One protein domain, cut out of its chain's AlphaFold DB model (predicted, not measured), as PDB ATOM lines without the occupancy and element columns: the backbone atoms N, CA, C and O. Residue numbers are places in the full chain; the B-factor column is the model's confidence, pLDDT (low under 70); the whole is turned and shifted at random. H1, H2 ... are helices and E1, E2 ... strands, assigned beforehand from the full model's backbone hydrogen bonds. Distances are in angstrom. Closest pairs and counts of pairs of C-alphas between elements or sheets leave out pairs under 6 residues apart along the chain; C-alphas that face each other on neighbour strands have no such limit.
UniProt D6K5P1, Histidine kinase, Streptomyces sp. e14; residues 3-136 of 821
ATOM      1  N   GLN A   3     168.670  16.897 -40.109       46.06
ATOM      2  CA  GLN A   3     169.281  17.008 -38.766       46.06
ATOM      3  C   GLN A   3     169.156  18.408 -38.134       46.06
ATOM      4  O   GLN A   3     169.038  18.518 -36.922       46.06
ATOM      5  N   ALA A   4     169.125  19.474 -38.938       49.66
ATOM      6  CA  ALA A   4     168.939  20.850 -38.463       49.66
ATOM      7  C   ALA A   4     167.462  21.197 -38.183       49.66
ATOM      8  O   ALA A   4     167.161  22.270 -37.683       49.66
ATOM      9  N   THR A   5     166.532  20.302 -38.526       54.62
ATOM     10  CA  THR A   5     165.077  20.516 -38.413       54.62
ATOM     11  C   THR A   5     164.439  19.706 -37.282       54.62
ATOM     12  O   THR A   5     163.241  19.449 -37.307       54.62
ATOM     13  N   GLN A   6     165.248  19.262 -36.316       56.75
ATOM     14  CA  GLN A   6     164.803  18.617 -35.072       56.75
ATOM     15  C   GLN A   6     165.271  19.372 -33.816       56.75
ATOM     16  O   GLN A   6     164.905  18.992 -32.709       56.75
ATOM     17  N   GLN A   7     166.064  20.439 -33.972       67.19
ATOM     18  CA  GLN A   7     166.452  21.308 -32.864       67.19
ATOM     19  C   GLN A   7     165.360  22.367 -32.642       67.19
ATOM     20  O   GLN A   7     165.040  23.101 -33.586       67.19
ATOM     21  N   PRO A   8     164.769  22.457 -31.437       71.81
ATOM     22  CA  PRO A   8     163.800  23.499 -31.135       71.81
ATOM     23  C   PRO A   8     164.477  24.867 -31.177       71.81
ATOM     24  O   PRO A   8     165.619  25.019 -30.748       71.81
ATOM     25  N   GLN A   9     163.781  25.860 -31.716       79.75
ATOM     26  CA  GLN A   9     164.259  27.241 -31.720       79.75
ATOM     27  C   GLN A   9     163.962  27.891 -30.360       79.75
ATOM     28  O   GLN A   9     163.011  27.495 -29.681       79.75
ATOM     29  N   HIS A  10     164.732  28.893 -29.942       79.75
ATOM     30  CA  HIS A  10     164.379  29.633 -28.731       79.75
ATOM     31  C   HIS A  10     163.105  30.457 -28.966       79.75
ATOM     32  O   HIS A  10     162.941  31.111 -29.998       79.75
ATOM     33  N   TYR A  11     162.174  30.386 -28.011       82.50
ATOM     34  CA  TYR A  11     160.858  31.022 -28.101       82.50
ATOM     35  C   TYR A  11     160.963  32.546 -28.278       82.50
ATOM     36  O   TYR A  11     160.244  33.119 -29.094       82.50
ATOM     37  N   SER A  12     161.906  33.182 -27.572       78.56
ATOM     38  CA  SER A  12     162.279  34.598 -27.721       78.56
ATOM     39  C   SER A  12     162.576  34.977 -29.170       78.56
ATOM     40  O   SER A  12     162.036  35.948 -29.693       78.56
ATOM     41  N   ASP A  13     163.408  34.176 -29.825       77.00
ATOM     42  CA  ASP A  13     164.001  34.474 -31.127       77.00
ATOM     43  C   ASP A  13     162.952  34.316 -32.233       77.00
ATOM     44  O   ASP A  13     162.904  35.097 -33.182       77.00
ATOM     45  N   VAL A  14     162.057  33.333 -32.073       80.94
ATOM     46  CA  VAL A  14     160.873  33.159 -32.923       80.94
ATOM     47  C   VAL A  14     159.885  34.306 -32.739       80.94
ATOM     48  O   VAL A  14     159.381  34.818 -33.737       80.94
ATOM     49  N   VAL A  15     159.615  34.742 -31.505       82.25
ATOM     50  CA  VAL A  15     158.707  35.873 -31.253       82.25
ATOM     51  C   VAL A  15     159.273  37.176 -31.821       82.25
ATOM     52  O   VAL A  15     158.529  37.882 -32.493       82.25
ATOM     53  N   GLY A  16     160.572  37.455 -31.666       78.31
ATOM     54  CA  GLY A  16     161.230  38.620 -32.275       78.31
ATOM     55  C   GLY A  16     161.238  38.578 -33.811       78.31
ATOM     56  O   GLY A  16     160.844  39.530 -34.482       78.31
ATOM     57  N   ALA A  17     161.572  37.428 -34.406       75.25
ATOM     58  CA  ALA A  17     161.481  37.249 -35.859       75.25
ATOM     59  C   ALA A  17     160.038  37.390 -36.395       75.25
ATOM     60  O   ALA A  17     159.838  37.706 -37.573       75.25
ATOM     61  N   LEU A  18     159.029  37.163 -35.546       81.62
ATOM     62  CA  LEU A  18     157.617  37.358 -35.865       81.62
ATOM     63  C   LEU A  18     157.089  38.762 -35.538       81.62
ATOM     64  O   LEU A  18     156.135  39.152 -36.210       81.62
ATOM     65  N   SER A  19     157.654  39.522 -34.592       81.75
ATOM     66  CA  SER A  19     157.287  40.932 -34.374       81.75
ATOM     67  C   SER A  19     157.757  41.790 -35.540       81.75
ATOM     68  O   SER A  19     156.961  42.510 -36.141       81.75
ATOM     69  N   ASP A  20     159.022  41.625 -35.914       79.81
ATOM     70  CA  ASP A  20     159.696  42.480 -36.890       79.81
ATOM     71  C   ASP A  20     159.337  42.064 -38.329       79.81
ATOM     72  O   ASP A  20     159.356  42.879 -39.249       79.81
ATOM     73  N   CYS A  21     158.990  40.779 -38.506       81.81
ATOM     74  CA  CYS A  21     158.453  40.128 -39.706       81.81
ATOM     75  C   CYS A  21     158.935  40.708 -41.049       81.81
ATOM     76  O   CYS A  21     158.157  41.076 -41.934       81.81
ATOM     77  N   THR A  22     160.253  40.772 -41.209       81.69
ATOM     78  CA  THR A  22     160.903  41.406 -42.352       81.69
ATOM     79  C   THR A  22     160.614  40.638 -43.641       81.69
ATOM     80  O   THR A  22     161.119  39.536 -43.844       81.69
ATOM     81  N   GLN A  23     159.807  41.205 -44.544       78.94
ATOM     82  CA  GLN A  23     159.471  40.570 -45.832       78.94
ATOM     83  C   GLN A  23     160.623  40.614 -46.854       78.94
ATOM     84  O   GLN A  23     160.535  40.015 -47.925       78.94
ATOM     85  N   THR A  24     161.719  41.299 -46.527       75.44
ATOM     86  CA  THR A  24     162.985  41.322 -47.269       75.44
ATOM     87  C   THR A  24     164.114  40.774 -46.383       75.44
ATOM     88  O   THR A  24     164.075  40.973 -45.168       75.44
ATOM     89  N   PRO A  25     165.142  40.101 -46.940       69.94
ATOM     90  CA  PRO A  25     166.298  39.686 -46.149       69.94
ATOM     91  C   PRO A  25     167.071  40.920 -45.669       69.94
ATOM     92  O   PRO A  25     167.662  41.642 -46.476       69.94
ATOM     93  N   GLN A  26     167.079  41.167 -44.358       61.06
ATOM     94  CA  GLN A  26     167.892  42.231 -43.775       61.06
ATOM     95  C   GLN A  26     169.378  41.859 -43.831       61.06
ATOM     96  O   GLN A  26     169.833  40.963 -43.127       61.06
ATOM     97  N   GLY A  27     170.138  42.571 -44.660       53.72
ATOM     98  CA  GLY A  27     171.586  42.418 -44.745       53.72
ATOM     99  C   GLY A  27     172.206  43.458 -45.667       53.72
ATOM    100  O   GLY A  27     172.210  43.276 -46.889       53.72
ATOM    101  N   SER A  28     172.729  44.532 -45.072       42.56
ATOM    102  CA  SER A  28     173.586  45.514 -45.748       42.56
ATOM    103  C   SER A  28     174.857  44.830 -46.289       42.56
ATOM    104  O   SER A  28     175.338  43.896 -45.645       42.56
ATOM    105  N   PRO A  29     175.447  45.272 -47.419       48.12
ATOM    106  CA  PRO A  29     176.685  44.686 -47.951       48.12
ATOM    107  C   PRO A  29     177.904  44.748 -47.013       48.12
ATOM    108  O   PRO A  29     178.910  44.106 -47.302       48.12
ATOM    109  N   SER A  30     177.834  45.529 -45.928       44.34
ATOM    110  CA  SER A  30     178.972  45.857 -45.058       44.34
ATOM    111  C   SER A  30     179.102  45.011 -43.780       44.34
ATOM    112  O   SER A  30     180.060  45.208 -43.037       44.34
ATOM    113  N   GLU A  31     178.179  44.087 -43.484       45.28
ATOM    114  CA  GLU A  31     178.318  43.172 -42.334       45.28
ATOM    115  C   GLU A  31     179.037  41.869 -42.721       45.28
ATOM    116  O   GLU A  31     178.727  41.262 -43.744       45.28
ATOM    117  N   LEU A  32     179.919  41.352 -41.851       44.56
ATOM    118  CA  LEU A  32     180.639  40.077 -42.052       44.56
ATOM    119  C   LEU A  32     179.742  38.812 -41.988       44.56
ATOM    120  O   LEU A  32     180.237  37.687 -41.912       44.56
ATOM    121  N   ARG A  33     178.416  38.963 -42.027       47.62
ATOM    122  CA  ARG A  33     177.457  37.854 -42.047       47.62
ATOM    123  C   ARG A  33     177.264  37.354 -43.478       47.62
ATOM    124  O   ARG A  33     176.477  37.900 -44.246       47.62
ATOM    125  N   THR A  34     177.956  36.271 -43.830       49.75
ATOM    126  CA  THR A  34     177.731  35.556 -45.095       49.75
ATOM    127  C   THR A  34     176.267  35.129 -45.226       49.75
ATOM    128  O   THR A  34     175.804  34.284 -44.454       49.75
ATOM    129  N   ARG A  35     175.555  35.669 -46.227       58.81
ATOM    130  CA  ARG A  35     174.226  35.173 -46.627       58.81
ATOM    131  C   ARG A  35     174.318  33.676 -46.934       58.81
ATOM    132  O   ARG A  35     175.253  33.232 -47.601       58.81
ATOM    133  N   GLY A  36     173.367  32.895 -46.434       62.34
ATOM    134  CA  GLY A  36     173.348  31.452 -46.630       62.34
ATOM    135  C   GLY A  36     173.007  31.075 -48.071       62.34
ATOM    136  O   GLY A  36     172.179  31.715 -48.711       62.34
ATOM    137  N   ASN A  37     173.552  29.958 -48.561       73.81
ATOM    138  CA  ASN A  37     173.157  29.344 -49.843       73.81
ATOM    139  C   ASN A  37     171.780  28.636 -49.771       73.81
ATOM    140  O   ASN A  37     171.523  27.648 -50.464       73.81
ATOM    141  N   TYR A  38     170.906  29.104 -48.882       82.44
ATOM    142  CA  TYR A  38     169.580  28.575 -48.607       82.44
ATOM    143  C   TYR A  38     168.638  29.724 -48.244       82.44
ATOM    144  O   TYR A  38     169.052  30.772 -47.753       82.44
ATOM    145  N   TYR A  39     167.353  29.513 -48.492       88.94
ATOM    146  CA  TYR A  39     166.292  30.435 -48.120       88.94
ATOM    147  C   TYR A  39     165.701  29.976 -46.787       88.94
ATOM    148  O   TYR A  39     165.460  28.777 -46.613       88.94
ATOM    149  N   LEU A  40     165.468  30.910 -45.867       88.00
ATOM    150  CA  LEU A  40     164.935  30.649 -44.532       88.00
ATOM    151  C   LEU A  40     163.886  31.705 -44.174       88.00
ATOM    152  O   LEU A  40     164.199  32.891 -44.075       88.00
ATOM    153  N   GLN A  41     162.643  31.275 -43.976       90.12
ATOM    154  CA  GLN A  41     161.547  32.161 -43.583       90.12
ATOM    155  C   GLN A  41     160.532  31.437 -42.694       90.12
ATOM    156  O   GLN A  41     160.262  30.247 -42.869       90.12
ATOM    157  N   LEU A  42     159.938  32.179 -41.767       90.88
ATOM    158  CA  LEU A  42     158.733  31.772 -41.059       90.88
ATOM    159  C   LEU A  42     157.521  32.147 -41.915       90.88
ATOM    160  O   LEU A  42     157.463  33.235 -42.488       90.88
ATOM    161  N   VAL A  43     156.555  31.242 -42.021       91.19
ATOM    162  CA  VAL A  43     155.298  31.460 -42.743       91.19
ATOM    163  C   VAL A  43     154.172  31.497 -41.723       91.19
ATOM    164  O   VAL A  43     153.967  30.517 -41.010       91.19
ATOM    165  N   ARG A  44     153.454  32.618 -41.657       90.25
ATOM    166  CA  ARG A  44     152.255  32.804 -40.828       90.25
ATOM    167  C   ARG A  44     151.006  32.211 -41.510       90.25
ATOM    168  O   ARG A  44     150.999  31.956 -42.716       90.25
ATOM    169  N   ALA A  45     149.936  31.992 -40.741       85.19
ATOM    170  CA  ALA A  45     148.684  31.376 -41.203       85.19
ATOM    171  C   ALA A  45     147.969  32.135 -42.344       85.19
ATOM    172  O   ALA A  45     147.355  31.510 -43.212       85.19
ATOM    173  N   ASP A  46     148.082  33.465 -42.376       85.06
ATOM    174  CA  ASP A  46     147.619  34.331 -43.472       85.06
ATOM    175  C   ASP A  46     148.328  34.004 -44.809       85.06
ATOM    176  O   ASP A  46     147.706  33.977 -45.876       85.06
ATOM    177  N   GLY A  47     149.612  33.645 -44.743       84.25
ATOM    178  CA  GLY A  47     150.527  33.434 -45.862       84.25
ATOM    179  C   GLY A  47     151.701  34.413 -45.898       84.25
ATOM    180  O   GLY A  47     152.532  34.306 -46.801       84.25
ATOM    181  N   THR A  48     151.788  35.335 -44.938       89.25
ATOM    182  CA  THR A  48     152.889  36.291 -44.806       89.25
ATOM    183  C   THR A  48     154.193  35.555 -44.496       89.25
ATOM    184  O   THR A  48     154.237  34.670 -43.638       89.25
ATOM    185  N   ALA A  49     155.263  35.926 -45.203       89.50
ATOM    186  CA  ALA A  49     156.602  35.382 -45.019       89.50
ATOM    187  C   ALA A  49     157.483  36.366 -44.235       89.50
ATOM    188  O   ALA A  49     157.876  37.401 -44.766       89.50
ATOM    189  N   CYS A  50     157.818  36.014 -42.996       89.69
ATOM    190  CA  CYS A  50     158.821  36.706 -42.191       89.69
ATOM    191  C   CYS A  50     160.191  36.074 -42.502       89.69
ATOM    192  O   CYS A  50     160.441  34.918 -42.157       89.69
ATOM    193  N   VAL A  51     161.059  36.779 -43.224       86.75
ATOM    194  CA  VAL A  51     162.298  36.236 -43.809       86.75
ATOM    195  C   VAL A  51     163.488  36.492 -42.889       86.75
ATOM    196  O   VAL A  51     163.667  37.605 -42.406       86.75
ATOM    197  N   SER A  52     164.330  35.477 -42.668       78.25
ATOM    198  CA  SER A  52     165.521  35.621 -41.821       78.25
ATOM    199  C   SER A  52     166.602  36.469 -42.501       78.25
ATOM    200  O   SER A  52     166.799  36.386 -43.716       78.25
ATOM    201  N   SER A  53     167.364  37.233 -41.716       74.62
ATOM    202  CA  SER A  53     168.499  38.050 -42.176       74.62
ATOM    203  C   SER A  53     169.599  37.244 -42.881       74.62
ATOM    204  O   SER A  53     170.290  37.761 -43.757       74.62
ATOM    205  N   ASN A  54     169.735  35.949 -42.567       73.75
ATOM    206  CA  ASN A  54     170.689  35.057 -43.233       73.75
ATOM    207  C   ASN A  54     170.174  34.435 -44.551       73.75
ATOM    208  O   ASN A  54     170.937  33.739 -45.223       73.75
ATOM    209  N   SER A  55     168.912  34.670 -44.925       81.75
ATOM    210  CA  SER A  55     168.265  34.044 -46.083       81.75
ATOM    211  C   SER A  55     168.824  34.553 -47.417       81.75
ATOM    212  O   SER A  55     169.018  35.753 -47.608       81.75
ATOM    213  N   ALA A  56     168.979  33.653 -48.393       82.81
ATOM    214  CA  ALA A  56     169.319  34.003 -49.776       82.81
ATOM    215  C   ALA A  56     168.303  34.956 -50.448       82.81
ATOM    216  O   ALA A  56     168.646  35.661 -51.395       82.81
ATOM    217  N   GLY A  57     167.048  34.967 -49.986       86.25
ATOM    218  CA  GLY A  57     165.954  35.729 -50.586       86.25
ATOM    219  C   GLY A  57     164.596  35.400 -49.965       86.25
ATOM    220  O   GLY A  57     164.521  34.842 -48.871       86.25
ATOM    221  N   VAL A  58     163.521  35.693 -50.696       89.75
ATOM    222  CA  VAL A  58     162.130  35.399 -50.305       89.75
ATOM    223  C   VAL A  58     161.584  34.269 -51.177       89.75
ATOM    224  O   VAL A  58     161.703  34.339 -52.399       89.75
ATOM    225  N   VAL A  59     160.958  33.246 -50.592       92.06
ATOM    226  CA  VAL A  59     160.288  32.154 -51.321       92.06
ATOM    227  C   VAL A  59     158.789  32.410 -51.403       92.06
ATOM    228  O   VAL A  59     158.145  32.696 -50.392       92.06
ATOM    229  N   LYS A  60     158.204  32.245 -52.597       92.31
ATOM    230  CA  LYS A  60     156.763  32.429 -52.808       92.31
ATOM    231  C   LYS A  60     155.979  31.339 -52.070       92.31
ATOM    232  O   LYS A  60     156.051  30.155 -52.424       92.31
ATOM    233  N   VAL A  61     155.257  31.756 -51.031       91.94
ATOM    234  CA  VAL A  61     154.372  30.920 -50.208       91.94
ATOM    235  C   VAL A  61     153.184  30.443 -51.042       91.94
ATOM    236  O   VAL A  61     152.671  31.153 -51.903       91.94
ATOM    237  N   THR A  62     152.742  29.215 -50.793       92.62
ATOM    238  CA  THR A  62     151.621  28.576 -51.482       92.62
ATOM    239  C   THR A  62     150.625  27.987 -50.486       92.62
ATOM    240  O   THR A  62     150.921  27.779 -49.308       92.62
ATOM    241  N   THR A  63     149.430  27.642 -50.963       90.38
ATOM    242  CA  THR A  63     148.420  26.939 -50.155       90.38
ATOM    243  C   THR A  63     148.913  25.584 -49.626       90.38
ATOM    244  O   THR A  63     148.444  25.154 -48.577       90.38
ATOM    245  N   SER A  64     149.890  24.923 -50.267       88.88
ATOM    246  CA  SER A  64     150.472  23.692 -49.712       88.88
ATOM    247  C   SER A  64     151.440  23.940 -48.552       88.88
ATOM    248  O   SER A  64     151.599  23.045 -47.733       88.88
ATOM    249  N   ASP A  65     152.015  25.139 -48.416       90.44
ATOM    250  CA  ASP A  65     152.804  25.516 -47.233       90.44
ATOM    251  C   ASP A  65     151.881  25.873 -46.063       90.44
ATOM    252  O   ASP A  65     152.033  25.343 -44.965       90.44
ATOM    253  N   ARG A  66     150.849  26.693 -46.322       89.00
ATOM    254  CA  ARG A  66     149.830  27.053 -45.317       89.00
ATOM    255  C   ARG A  66     149.073  25.837 -44.774       89.00
ATOM    256  O   ARG A  66     148.658  25.858 -43.619       89.00
ATOM    257  N   ARG A  67     148.949  24.756 -45.555       86.88
ATOM    258  CA  ARG A  67     148.394  23.481 -45.071       86.88
ATOM    259  C   ARG A  67     149.135  22.957 -43.837       86.88
ATOM    260  O   ARG A  67     148.475  22.461 -42.935       86.88
ATOM    261  N   VAL A  68     150.462  23.087 -43.767       87.06
ATOM    262  CA  VAL A  68     151.252  22.626 -42.607       87.06
ATOM    263  C   VAL A  68     150.774  23.320 -41.326       87.06
ATOM    264  O   VAL A  68     150.585  22.673 -40.304       87.06
ATOM    265  N   ILE A  69     150.479  24.619 -41.417       87.38
ATOM    266  CA  ILE A  69     149.966  25.444 -40.315       87.38
ATOM    267  C   ILE A  69     148.542  25.030 -39.923       87.38
ATOM    268  O   ILE A  69     148.240  24.893 -38.740       87.38
ATOM    269  N   GLN A  70     147.672  24.791 -40.908       84.81
ATOM    270  CA  GLN A  70     146.298  24.319 -40.682       84.81
ATOM    271  C   GLN A  70     146.267  22.939 -40.004       84.81
ATOM    272  O   GLN A  70     145.457  22.693 -39.118       84.81
ATOM    273  N   GLU A  71     147.169  22.040 -40.401       81.81
ATOM    274  CA  GLU A  71     147.250  20.669 -39.886       81.81
ATOM    275  C   GLU A  71     147.840  20.631 -38.457       81.81
ATOM    276  O   GLU A  71     147.482  19.748 -37.685       81.81
ATOM    277  N   ILE A  72     148.640  21.635 -38.062       81.06
ATOM    278  CA  ILE A  72     149.036  21.904 -36.662       81.06
ATOM    279  C   ILE A  72     147.858  22.469 -35.857       81.06
ATOM    280  O   ILE A  72     147.542  21.947 -34.789       81.06
ATOM    281  N   GLY A  73     147.187  23.508 -36.374       77.62
ATOM    282  CA  GLY A  73     146.082  24.193 -35.687       77.62
ATOM    283  C   GLY A  73     144.895  23.286 -35.346       77.62
ATOM    284  O   GLY A  73     144.212  23.518 -34.356       77.62
ATOM    285  N   ASN A  74     144.708  22.205 -36.106       79.06
ATOM    286  CA  ASN A  74     143.691  21.179 -35.864       79.06
ATOM    287  C   ASN A  74     144.134  20.080 -34.865       79.06
ATOM    288  O   ASN A  74     143.589  18.977 -34.895       79.06
ATOM    289  N   GLY A  75     145.131  20.339 -34.010       69.69
ATOM    290  CA  GLY A  75     145.637  19.378 -33.015       69.69
ATOM    291  C   GLY A  75     146.695  18.399 -33.546       69.69
ATOM    292  O   GLY A  75     146.795  17.272 -33.064       69.69
ATOM    293  N   GLY A  76     147.470  18.797 -34.558       69.31
ATOM    294  CA  GLY A  76     148.509  17.958 -35.161       69.31
ATOM    295  C   GLY A  76     149.700  17.673 -34.233       69.31
ATOM    296  O   GLY A  76     150.124  18.525 -33.458       69.31
ATOM    297  N   SER A  77     150.279  16.473 -34.350       68.31
ATOM    298  CA  SER A  77     151.474  16.054 -33.593       68.31
ATOM    299  C   SER A  77     152.753  16.801 -34.016       68.31
ATOM    300  O   SER A  77     152.832  17.358 -35.114       68.31
ATOM    301  N   ARG A  78     153.802  16.732 -33.178       64.25
ATOM    302  CA  ARG A  78     155.175  17.191 -33.488       64.25
ATOM    303  C   ARG A  78     155.716  16.560 -34.784       64.25
ATOM    304  O   ARG A  78     156.403  17.233 -35.546       64.25
ATOM    305  N   ASP A  79     155.318  15.321 -35.092       66.50
ATOM    306  CA  ASP A  79     155.592  14.614 -36.362       66.50
ATOM    307  C   ASP A  79     154.683  15.061 -37.537       66.50
ATOM    308  O   ASP A  79     154.393  14.289 -38.457       66.50
ATOM    309  N   GLY A  80     154.186  16.301 -37.496       64.69
ATOM    310  CA  GLY A  80     153.195  16.855 -38.421       64.69
ATOM    311  C   GLY A  80     153.611  16.865 -39.898       64.69
ATOM    312  O   GLY A  80     154.780  16.716 -40.262       64.69
ATOM    313  N   VAL A  81     152.620  17.047 -40.780       74.25
ATOM    314  CA  VAL A  81     152.772  16.866 -42.235       74.25
ATOM    315  C   VAL A  81     153.821  17.809 -42.831       74.25
ATOM    316  O   VAL A  81     153.586  18.991 -43.053       74.25
ATOM    317  N   GLN A  82     154.977  17.235 -43.165       85.69
ATOM    318  CA  GLN A  82     156.064  17.908 -43.870       85.69
ATOM    319  C   GLN A  82     155.743  18.017 -45.367       85.69
ATOM    320  O   GLN A  82     155.410  17.019 -46.013       85.69
ATOM    321  N   VAL A  83     155.885  19.210 -45.950       88.81
ATOM    322  CA  VAL A  83     155.600  19.457 -47.372       88.81
ATOM    323  C   VAL A  83     156.891  19.752 -48.127       88.81
ATOM    324  O   VAL A  83     157.465  20.830 -48.013       88.81
ATOM    325  N   LEU A  84     157.331  18.786 -48.939       91.19
ATOM    326  CA  LEU A  84     158.431  18.948 -49.892       91.19
ATOM    327  C   LEU A  84     157.865  19.234 -51.292       91.19
ATOM    328  O   LEU A  84     157.167  18.395 -51.864       91.19
ATOM    329  N   ARG A  85     158.198  20.388 -51.874       91.44
ATOM    330  CA  ARG A  85     157.707  20.831 -53.193       91.44
ATOM    331  C   ARG A  85     158.791  21.546 -54.000       91.44
ATOM    332  O   ARG A  85     159.826  21.929 -53.463       91.44
ATOM    333  N   ASN A  86     158.541  21.770 -55.287       92.75
ATOM    334  CA  ASN A  86     159.248  22.823 -56.018       92.75
ATOM    335  C   ASN A  86     158.563  24.174 -55.755       92.75
ATOM    336  O   ASN A  86     157.370  24.241 -55.441       92.75
ATOM    337  N   GLY A  87     159.320  25.252 -55.896       90.75
ATOM    338  CA  GLY A  87     158.829  26.620 -55.829       90.75
ATOM    339  C   GLY A  87     159.724  27.566 -56.613       90.75
ATOM    340  O   GLY A  87     160.750  27.161 -57.160       90.75
ATOM    341  N   THR A  88     159.337  28.834 -56.633       92.31
ATOM    342  CA  THR A  88     160.175  29.935 -57.102       92.31
ATOM    343  C   THR A  88     160.360  30.939 -55.974       92.31
ATOM    344  O   THR A  88     159.445  31.184 -55.181       92.31
ATOM    345  N   ALA A  89     161.559  31.500 -55.887       89.69
ATOM    346  CA  ALA A  89     161.814  32.676 -55.078       89.69
ATOM    347  C   ALA A  89     161.363  33.955 -55.819       89.69
ATOM    348  O   ALA A  89     160.928  33.912 -56.977       89.69
ATOM    349  N   SER A  90     161.343  35.089 -55.118       86.56
ATOM    350  CA  SER A  90     160.844  36.368 -55.651       86.56
ATOM    351  C   SER A  90     161.716  36.953 -56.766       86.56
ATOM    352  O   SER A  90     161.194  37.651 -57.628       86.56
ATOM    353  N   ASP A  91     162.993  36.575 -56.796       84.06
ATOM    354  CA  ASP A  91     163.971  36.779 -57.876       84.06
ATOM    355  C   ASP A  91     163.698  35.925 -59.138       84.06
ATOM    356  O   ASP A  91     164.297  36.153 -60.184       84.06
ATOM    357  N   GLY A  92     162.800  34.936 -59.051       86.31
ATOM    358  CA  GLY A  92     162.528  33.951 -60.100       86.31
ATOM    359  C   GLY A  92     163.329  32.648 -59.978       86.31
ATOM    360  O   GLY A  92     163.039  31.695 -60.704       86.31
ATOM    361  N   THR A  93     164.276  32.550 -59.039       88.88
ATOM    362  CA  THR A  93     165.130  31.370 -58.854       88.88
ATOM    363  C   THR A  93     164.287  30.138 -58.531       88.88
ATOM    364  O   THR A  93     163.461  30.141 -57.614       88.88
ATOM    365  N   SER A  94     164.496  29.051 -59.277       91.69
ATOM    366  CA  SER A  94     163.832  27.770 -59.011       91.69
ATOM    367  C   SER A  94     164.439  27.095 -57.783       91.69
ATOM    368  O   SER A  94     165.646  26.848 -57.732       91.69
ATOM    369  N   VAL A  95     163.598  26.762 -56.803       91.62
ATOM    370  CA  VAL A  95     164.013  26.251 -55.491       91.62
ATOM    371  C   VAL A  95     163.287  24.959 -55.108       91.62
ATOM    372  O   VAL A  95     162.117  24.746 -55.436       91.62
ATOM    373  N   ARG A  96     163.978  24.092 -54.362       93.00
ATOM    374  CA  ARG A  96     163.380  22.958 -53.650       93.00
ATOM    375  C   ARG A  96     162.983  23.439 -52.261       93.00
ATOM    376  O   ARG A  96     163.859  23.786 -51.479       93.00
ATOM    377  N   VAL A  97     161.687  23.457 -51.976       93.00
ATOM    378  CA  VAL A  97     161.098  23.971 -50.732       93.00
ATOM    379  C   VAL A  97     160.714  22.811 -49.821       93.00
ATOM    380  O   VAL A  97     160.098  21.849 -50.284       93.00
ATOM    381  N   LEU A  98     161.047  22.922 -48.539       92.50
ATOM    382  CA  LEU A  98     160.616  22.044 -47.460       92.50
ATOM    383  C   LEU A  98     159.961  22.896 -46.363       92.50
ATOM    384  O   LEU A  98     160.642  23.676 -45.698       92.50
ATOM    385  N   THR A  99     158.653  22.724 -46.180       91.56
ATOM    386  CA  THR A  99     157.854  23.419 -45.160       91.56
ATOM    387  C   THR A  99     157.491  22.452 -44.035       91.56
ATOM    388  O   THR A  99     157.089  21.313 -44.297       91.56
ATOM    389  N   LEU A 100     157.678  22.895 -42.791       88.62
ATOM    390  CA  LEU A 100     157.706  22.073 -41.579       88.62
ATOM    391  C   LEU A 100     156.967  22.745 -40.411       88.62
ATOM    392  O   LEU A 100     156.899  23.976 -40.373       88.62
ATOM    393  N   PRO A 101     156.467  21.976 -39.424       87.75
ATOM    394  CA  PRO A 101     156.073  22.542 -38.139       87.75
ATOM    395  C   PRO A 101     157.235  23.298 -37.483       87.75
ATOM    396  O   PRO A 101     158.372  22.825 -37.491       87.75
ATOM    397  N   LEU A 102     156.945  24.467 -36.907       87.25
ATOM    398  CA  LEU A 102     157.901  25.202 -36.085       87.25
ATOM    399  C   LEU A 102     157.835  24.674 -34.646       87.25
ATOM    400  O   LEU A 102     156.763  24.647 -34.045       87.25
ATOM    401  N   ILE A 103     158.977  24.245 -34.108       84.62
ATOM    402  CA  ILE A 103     159.109  23.698 -32.751       84.62
ATOM    403  C   ILE A 103     160.025  24.620 -31.941       84.62
ATOM    404  O   ILE A 103     161.066  25.049 -32.445       84.62
ATOM    405  N   VAL A 104     159.640  24.920 -30.701       84.12
ATOM    406  CA  VAL A 104     160.280  25.915 -29.830       84.12
ATOM    407  C   VAL A 104     160.489  25.417 -28.397       84.12
ATOM    408  O   VAL A 104     159.715  24.602 -27.900       84.12
ATOM    409  N   THR A 105     161.505  25.953 -27.720       84.88
ATOM    410  CA  THR A 105     161.754  25.800 -26.274       84.88
ATOM    411  C   THR A 105     161.882  27.173 -25.611       84.88
ATOM    412  O   THR A 105     162.341  28.132 -26.230       84.88
ATOM    413  N   GLN A 106     161.488  27.283 -24.341       81.69
ATOM    414  CA  GLN A 106     161.549  28.536 -23.571       81.69
ATOM    415  C   GLN A 106     162.834  28.669 -22.731       81.69
ATOM    416  O   GLN A 106     163.181  29.764 -22.307       81.69
ATOM    417  N   GLY A 107     163.578  27.576 -22.540       73.62
ATOM    418  CA  GLY A 107     164.854  27.542 -21.823       73.62
ATOM    419  C   GLY A 107     165.399  26.119 -21.675       73.62
ATOM    420  O   GLY A 107     164.757  25.155 -22.111       73.62
ATOM    421  N   LEU A 108     166.576  25.970 -21.053       71.94
ATOM    422  CA  LEU A 108     167.121  24.650 -20.711       71.94
ATOM    423  C   LEU A 108     166.113  23.879 -19.841       71.94
ATOM    424  O   LEU A 108     165.542  24.432 -18.906       71.94
ATOM    425  N   GLY A 109     165.885  22.605 -20.166       71.12
ATOM    426  CA  GLY A 109     164.936  21.737 -19.457       71.12
ATOM    427  C   GLY A 109     163.463  21.873 -19.872       71.12
ATOM    428  O   GLY A 109     162.656  21.053 -19.446       71.12
ATOM    429  N   THR A 110     163.087  22.840 -20.719       78.31
ATOM    430  CA  THR A 110     161.690  22.969 -21.187       78.31
ATOM    431  C   THR A 110     161.365  22.024 -22.350       78.31
ATOM    432  O   THR A 110     162.082  21.986 -23.354       78.31
ATOM    433  N   GLU A 111     160.253  21.288 -22.232       80.25
ATOM    434  CA  GLU A 111     159.699  20.427 -23.292       80.25
ATOM    435  C   GLU A 111     159.490  21.224 -24.602       80.25
ATOM    436  O   GLU A 111     158.778  22.238 -24.603       80.25
ATOM    437  N   PRO A 112     160.066  20.775 -25.734       81.62
ATOM    438  CA  PRO A 112     159.852  21.398 -27.038       81.62
ATOM    439  C   PRO A 112     158.374  21.386 -27.443       81.62
ATOM    440  O   PRO A 112     157.769  20.322 -27.538       81.62
ATOM    441  N   HIS A 113     157.762  22.526 -27.742       82.06
ATOM    442  CA  HIS A 113     156.352  22.600 -28.147       82.06
ATOM    443  C   HIS A 113     156.181  23.194 -29.546       82.06
ATOM    444  O   HIS A 113     157.087  23.815 -30.097       82.06
ATOM    445  N   LEU A 114     155.020  22.947 -30.155       84.00
ATOM    446  CA  LEU A 114     154.670  23.511 -31.457       84.00
ATOM    447  C   LEU A 114     154.337  24.995 -31.298       84.00
ATOM    448  O   LEU A 114     153.533  25.356 -30.439       84.00
ATOM    449  N   PHE A 115     154.922  25.845 -32.139       84.50
ATOM    450  CA  PHE A 115     154.563  27.258 -32.178       84.50
ATOM    451  C   PHE A 115     153.260  27.435 -32.984       84.50
ATOM    452  O   PHE A 115     153.202  27.018 -34.147       84.50
ATOM    453  N   PRO A 116     152.196  28.029 -32.413       81.44
ATOM    454  CA  PRO A 116     150.899  28.120 -33.077       81.44
ATOM    455  C   PRO A 116     150.929  29.064 -34.289       81.44
ATOM    456  O   PRO A 116     151.665  30.050 -34.336       81.44
ATOM    457  N   GLY A 117     150.104  28.769 -35.297       85.12
ATOM    458  CA  GLY A 117     149.875  29.662 -36.441       85.12
ATOM    459  C   GLY A 117     151.075  29.904 -37.372       85.12
ATOM    460  O   GLY A 117     150.948  30.714 -38.291       85.12
ATOM    461  N   THR A 118     152.206  29.213 -37.175       88.75
ATOM    462  CA  THR A 118     153.457  29.448 -37.917       88.75
ATOM    463  C   THR A 118     154.125  28.140 -38.358       88.75
ATOM    464  O   THR A 118     154.179  27.170 -37.606       88.75
ATOM    465  N   ALA A 119     154.676  28.118 -39.572       90.12
ATOM    466  CA  ALA A 119     155.506  27.031 -40.096       90.12
ATOM    467  C   ALA A 119     156.904  27.535 -40.483       90.12
ATOM    468  O   ALA A 119     157.070  28.675 -40.917       90.12
ATOM    469  N   LEU A 120     157.909  26.666 -40.372       89.06
ATOM    470  CA  LEU A 120     159.265  26.925 -40.847       89.06
ATOM    471  C   LEU A 120     159.387  26.497 -42.313       89.06
ATOM    472  O   LEU A 120     159.165  25.329 -42.636       89.06
ATOM    473  N   LEU A 121     159.770  27.416 -43.199       91.56
ATOM    474  CA  LEU A 121     160.029  27.140 -44.611       91.56
ATOM    475  C   LEU A 121     161.525  27.293 -44.897       91.56
ATOM    476  O   LEU A 121     162.101  28.373 -44.747       91.56
ATOM    477  N   ILE A 122     162.141  26.199 -45.350       90.25
ATOM    478  CA  ILE A 122     163.544  26.149 -45.774       90.25
ATOM    479  C   ILE A 122     163.590  25.768 -47.253       90.25
ATOM    480  O   ILE A 122     162.953  24.792 -47.655       90.25
ATOM    481  N   ALA A 123     164.365  26.474 -48.075       91.06
ATOM    482  CA  ALA A 123     164.544  26.099 -49.477       91.06
ATOM    483  C   ALA A 123     165.999  26.170 -49.956       91.06
ATOM    484  O   ALA A 123     166.815  26.901 -49.403       91.06
ATOM    485  N   THR A 124     166.327  25.425 -51.012       90.31
ATOM    486  CA  THR A 124     167.650  25.444 -51.662       90.31
ATOM    487  C   THR A 124     167.512  25.671 -53.169       90.31
ATOM    488  O   THR A 124     166.596  25.090 -53.764       90.31
ATOM    489  N   PRO A 125     168.410  26.439 -53.815       89.50
ATOM    490  CA  PRO A 125     168.439  26.564 -55.272       89.50
ATOM    491  C   PRO A 125     168.505  25.201 -55.976       89.50
ATOM    492  O   PRO A 125     169.225  24.302 -55.544       89.50
ATOM    493  N   LEU A 126     167.771  25.055 -57.080       88.50
ATOM    494  CA  LEU A 126     167.866  23.906 -57.992       88.50
ATOM    495  C   LEU A 126     168.796  24.177 -59.187       88.50
ATOM    496  O   LEU A 126     169.131  23.251 -59.921       88.50
ATOM    497  N   GLU A 127     169.209  25.429 -59.388       85.50
ATOM    498  CA  GLU A 127     169.928  25.891 -60.582       85.50
ATOM    499  C   GLU A 127     171.303  25.221 -60.771       85.50
ATOM    500  O   GLU A 127     171.700  24.930 -61.896       85.50
ATOM    501  N   SER A 128     172.030  24.922 -59.688       81.06
ATOM    502  CA  SER A 128     173.292  24.165 -59.748       81.06
ATOM    503  C   SER A 128     173.065  22.738 -60.255       81.06
ATOM    504  O   SER A 128     173.675  22.336 -61.242       81.06
ATOM    505  N   THR A 129     172.125  22.008 -59.649       86.62
ATOM    506  CA  THR A 129     171.747  20.650 -60.068       86.62
ATOM    507  C   THR A 129     171.227  20.623 -61.504       86.62
ATOM    508  O   THR A 129     171.599  19.738 -62.270       86.62
ATOM    509  N   GLN A 130     170.393  21.592 -61.897       85.62
ATOM    510  CA  GLN A 130     169.848  21.649 -63.253       85.62
ATOM    511  C   GLN A 130     170.923  21.980 -64.295       85.62
ATOM    512  O   GLN A 130     170.890  21.392 -65.373       85.62
ATOM    513  N   ARG A 131     171.897  22.849 -63.979       88.44
ATOM    514  CA  ARG A 131     173.075  23.066 -64.836       88.44
ATOM    515  C   ARG A 131     173.851  21.766 -65.032       88.44
ATOM    516  O   ARG A 131     173.935  21.308 -66.161       88.44
ATOM    517  N   THR A 132     174.257  21.084 -63.957       92.44
ATOM    518  CA  THR A 132     174.990  19.806 -64.064       92.44
ATOM    519  C   THR A 132     174.225  18.731 -64.852       92.44
ATOM    520  O   THR A 132     174.837  17.979 -65.606       92.44
ATOM    521  N   LEU A 133     172.894  18.659 -64.723       94.06
ATOM    522  CA  LEU A 133     172.068  17.744 -65.523       94.06
ATOM    523  C   LEU A 133     172.000  18.147 -67.006       94.06
ATOM    524  O   LEU A 133     172.054  17.269 -67.865       94.06
ATOM    525  N   ASN A 134     171.913  19.443 -67.313       92.19
ATOM    526  CA  ASN A 134     171.935  19.949 -68.687       92.19
ATOM    527  C   ASN A 134     173.312  19.747 -69.343       92.19
ATOM    528  O   ASN A 134     173.377  19.299 -70.485       92.19
ATOM    529  N   ASP A 135     174.399  20.014 -68.614       94.25
ATOM    530  CA  ASP A 135     175.778  19.813 -69.068       94.25
ATOM    531  C   ASP A 135     176.033  18.329 -69.368       94.25
ATOM    532  O   ASP A 135     176.532  17.978 -70.438       94.25
ATOM    533  N   LEU A 136     175.605  17.434 -68.467       96.69
ATOM    534  CA  LEU A 136     175.667  15.987 -68.676       96.69
ATOM    535  C   LEU A 136     174.828  15.549 -69.886       96.69
ATOM    536  O   LEU A 136     175.300  14.748 -70.690       96.69
TER     537      LEU A 136
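This is residues 3 to 136 of the 821 residues of the protein "Histidine kinase" of Streptomyces sp. e14 (UniProt D6K5P1). A single antiparallel sheet of five strands, strongly twisted and curled, makes the body, and its two long strands, E4 and E5, both bend. H2 packs on one face of this sheet, H1 crosses it on the other, reaching from the far end of E4 to E2, and H3 continues past the end of E5, its residues 131 to 136 sticking out. The printed part has 134 residues, with three named helices and five named strands in the order H1 E1 E2 H2 E3 E4 E5 H3, of mixed class; the sheet's order is E2 E1 E5 E4 E3. The whole is compact, with a radius of gyration of the C-alphas of 15.4 A and spans of 49 by 35 by 28 A.

The sheet runs from edge strand E2, residues 49 to 51, through E1, residues 39 to 44, E5, residues 113 to 125, and E4, residues 94 to 105, to edge strand E3, residues 83 to 88. E3, E4 and E5 form a meander, each strand the antiparallel neighbour of the one before. E4 bends by 53 degrees at residue 101 and E5 by 94 degrees at residue 116. Within hydrogen-bond range are N 42 and O 50 between E1 and E2, 2.8 A, N 41 and O 121 between E1 and E5, 3.1 A, N 98 and O 122 between E4 and E5, 2.8 A, and N 85 and O 97 between E3 and E4, 2.9 A. With H2, residues 63 to 73, on one face and H1, residues 11 to 20, on the other, there are three layers, helices on both faces of a sheet. The closest C-alphas of H2 and E5 are those of Ile 69 and Gly 117, 5.7 A apart. H1 has a height over the sheet of 7.6 A and runs across the strands, at 87 degrees to E1 on the local plane. Its closest C-alphas to E4 are those of Tyr 11 and Val 104, 5.4 A, and to E2 those of Leu 18 and Cys 50, 6.5 A. H1 and H2 are apart. H3, residues 127 to 136, is only just not on the sheet, with 4 pairs of C-alphas within 10 A. Every O i to N i+4 pair is within hydrogen-bond range in H1 and H3, and 5 of 7 in H2.

H1 begins at C-alpha 11 (160.858, 31.022, -28.101) and is 14.5 A long. E1 measures 16.0 A, E2 5.9 A, H2 14.9 A and E3 15.0 A. E4, 32.9 A, begins at C-alpha 94 (163.832, 27.770, -59.011); E5 is 30.0 A. H3, 14.0 A, ends at C-alpha 136 (175.667, 15.987, -68.676).

The C-alphas of Gly 109 and Asp 135 are the two farthest apart, 50.8 A. The printed part has no cut. The links H1 to E1, 18 residues, and E2 to H2, 11 residues, are long. Mean pLDDT of the printed part is 80.5; residues 3 to 7, 25 to 36 and 75 to 80 are under 70.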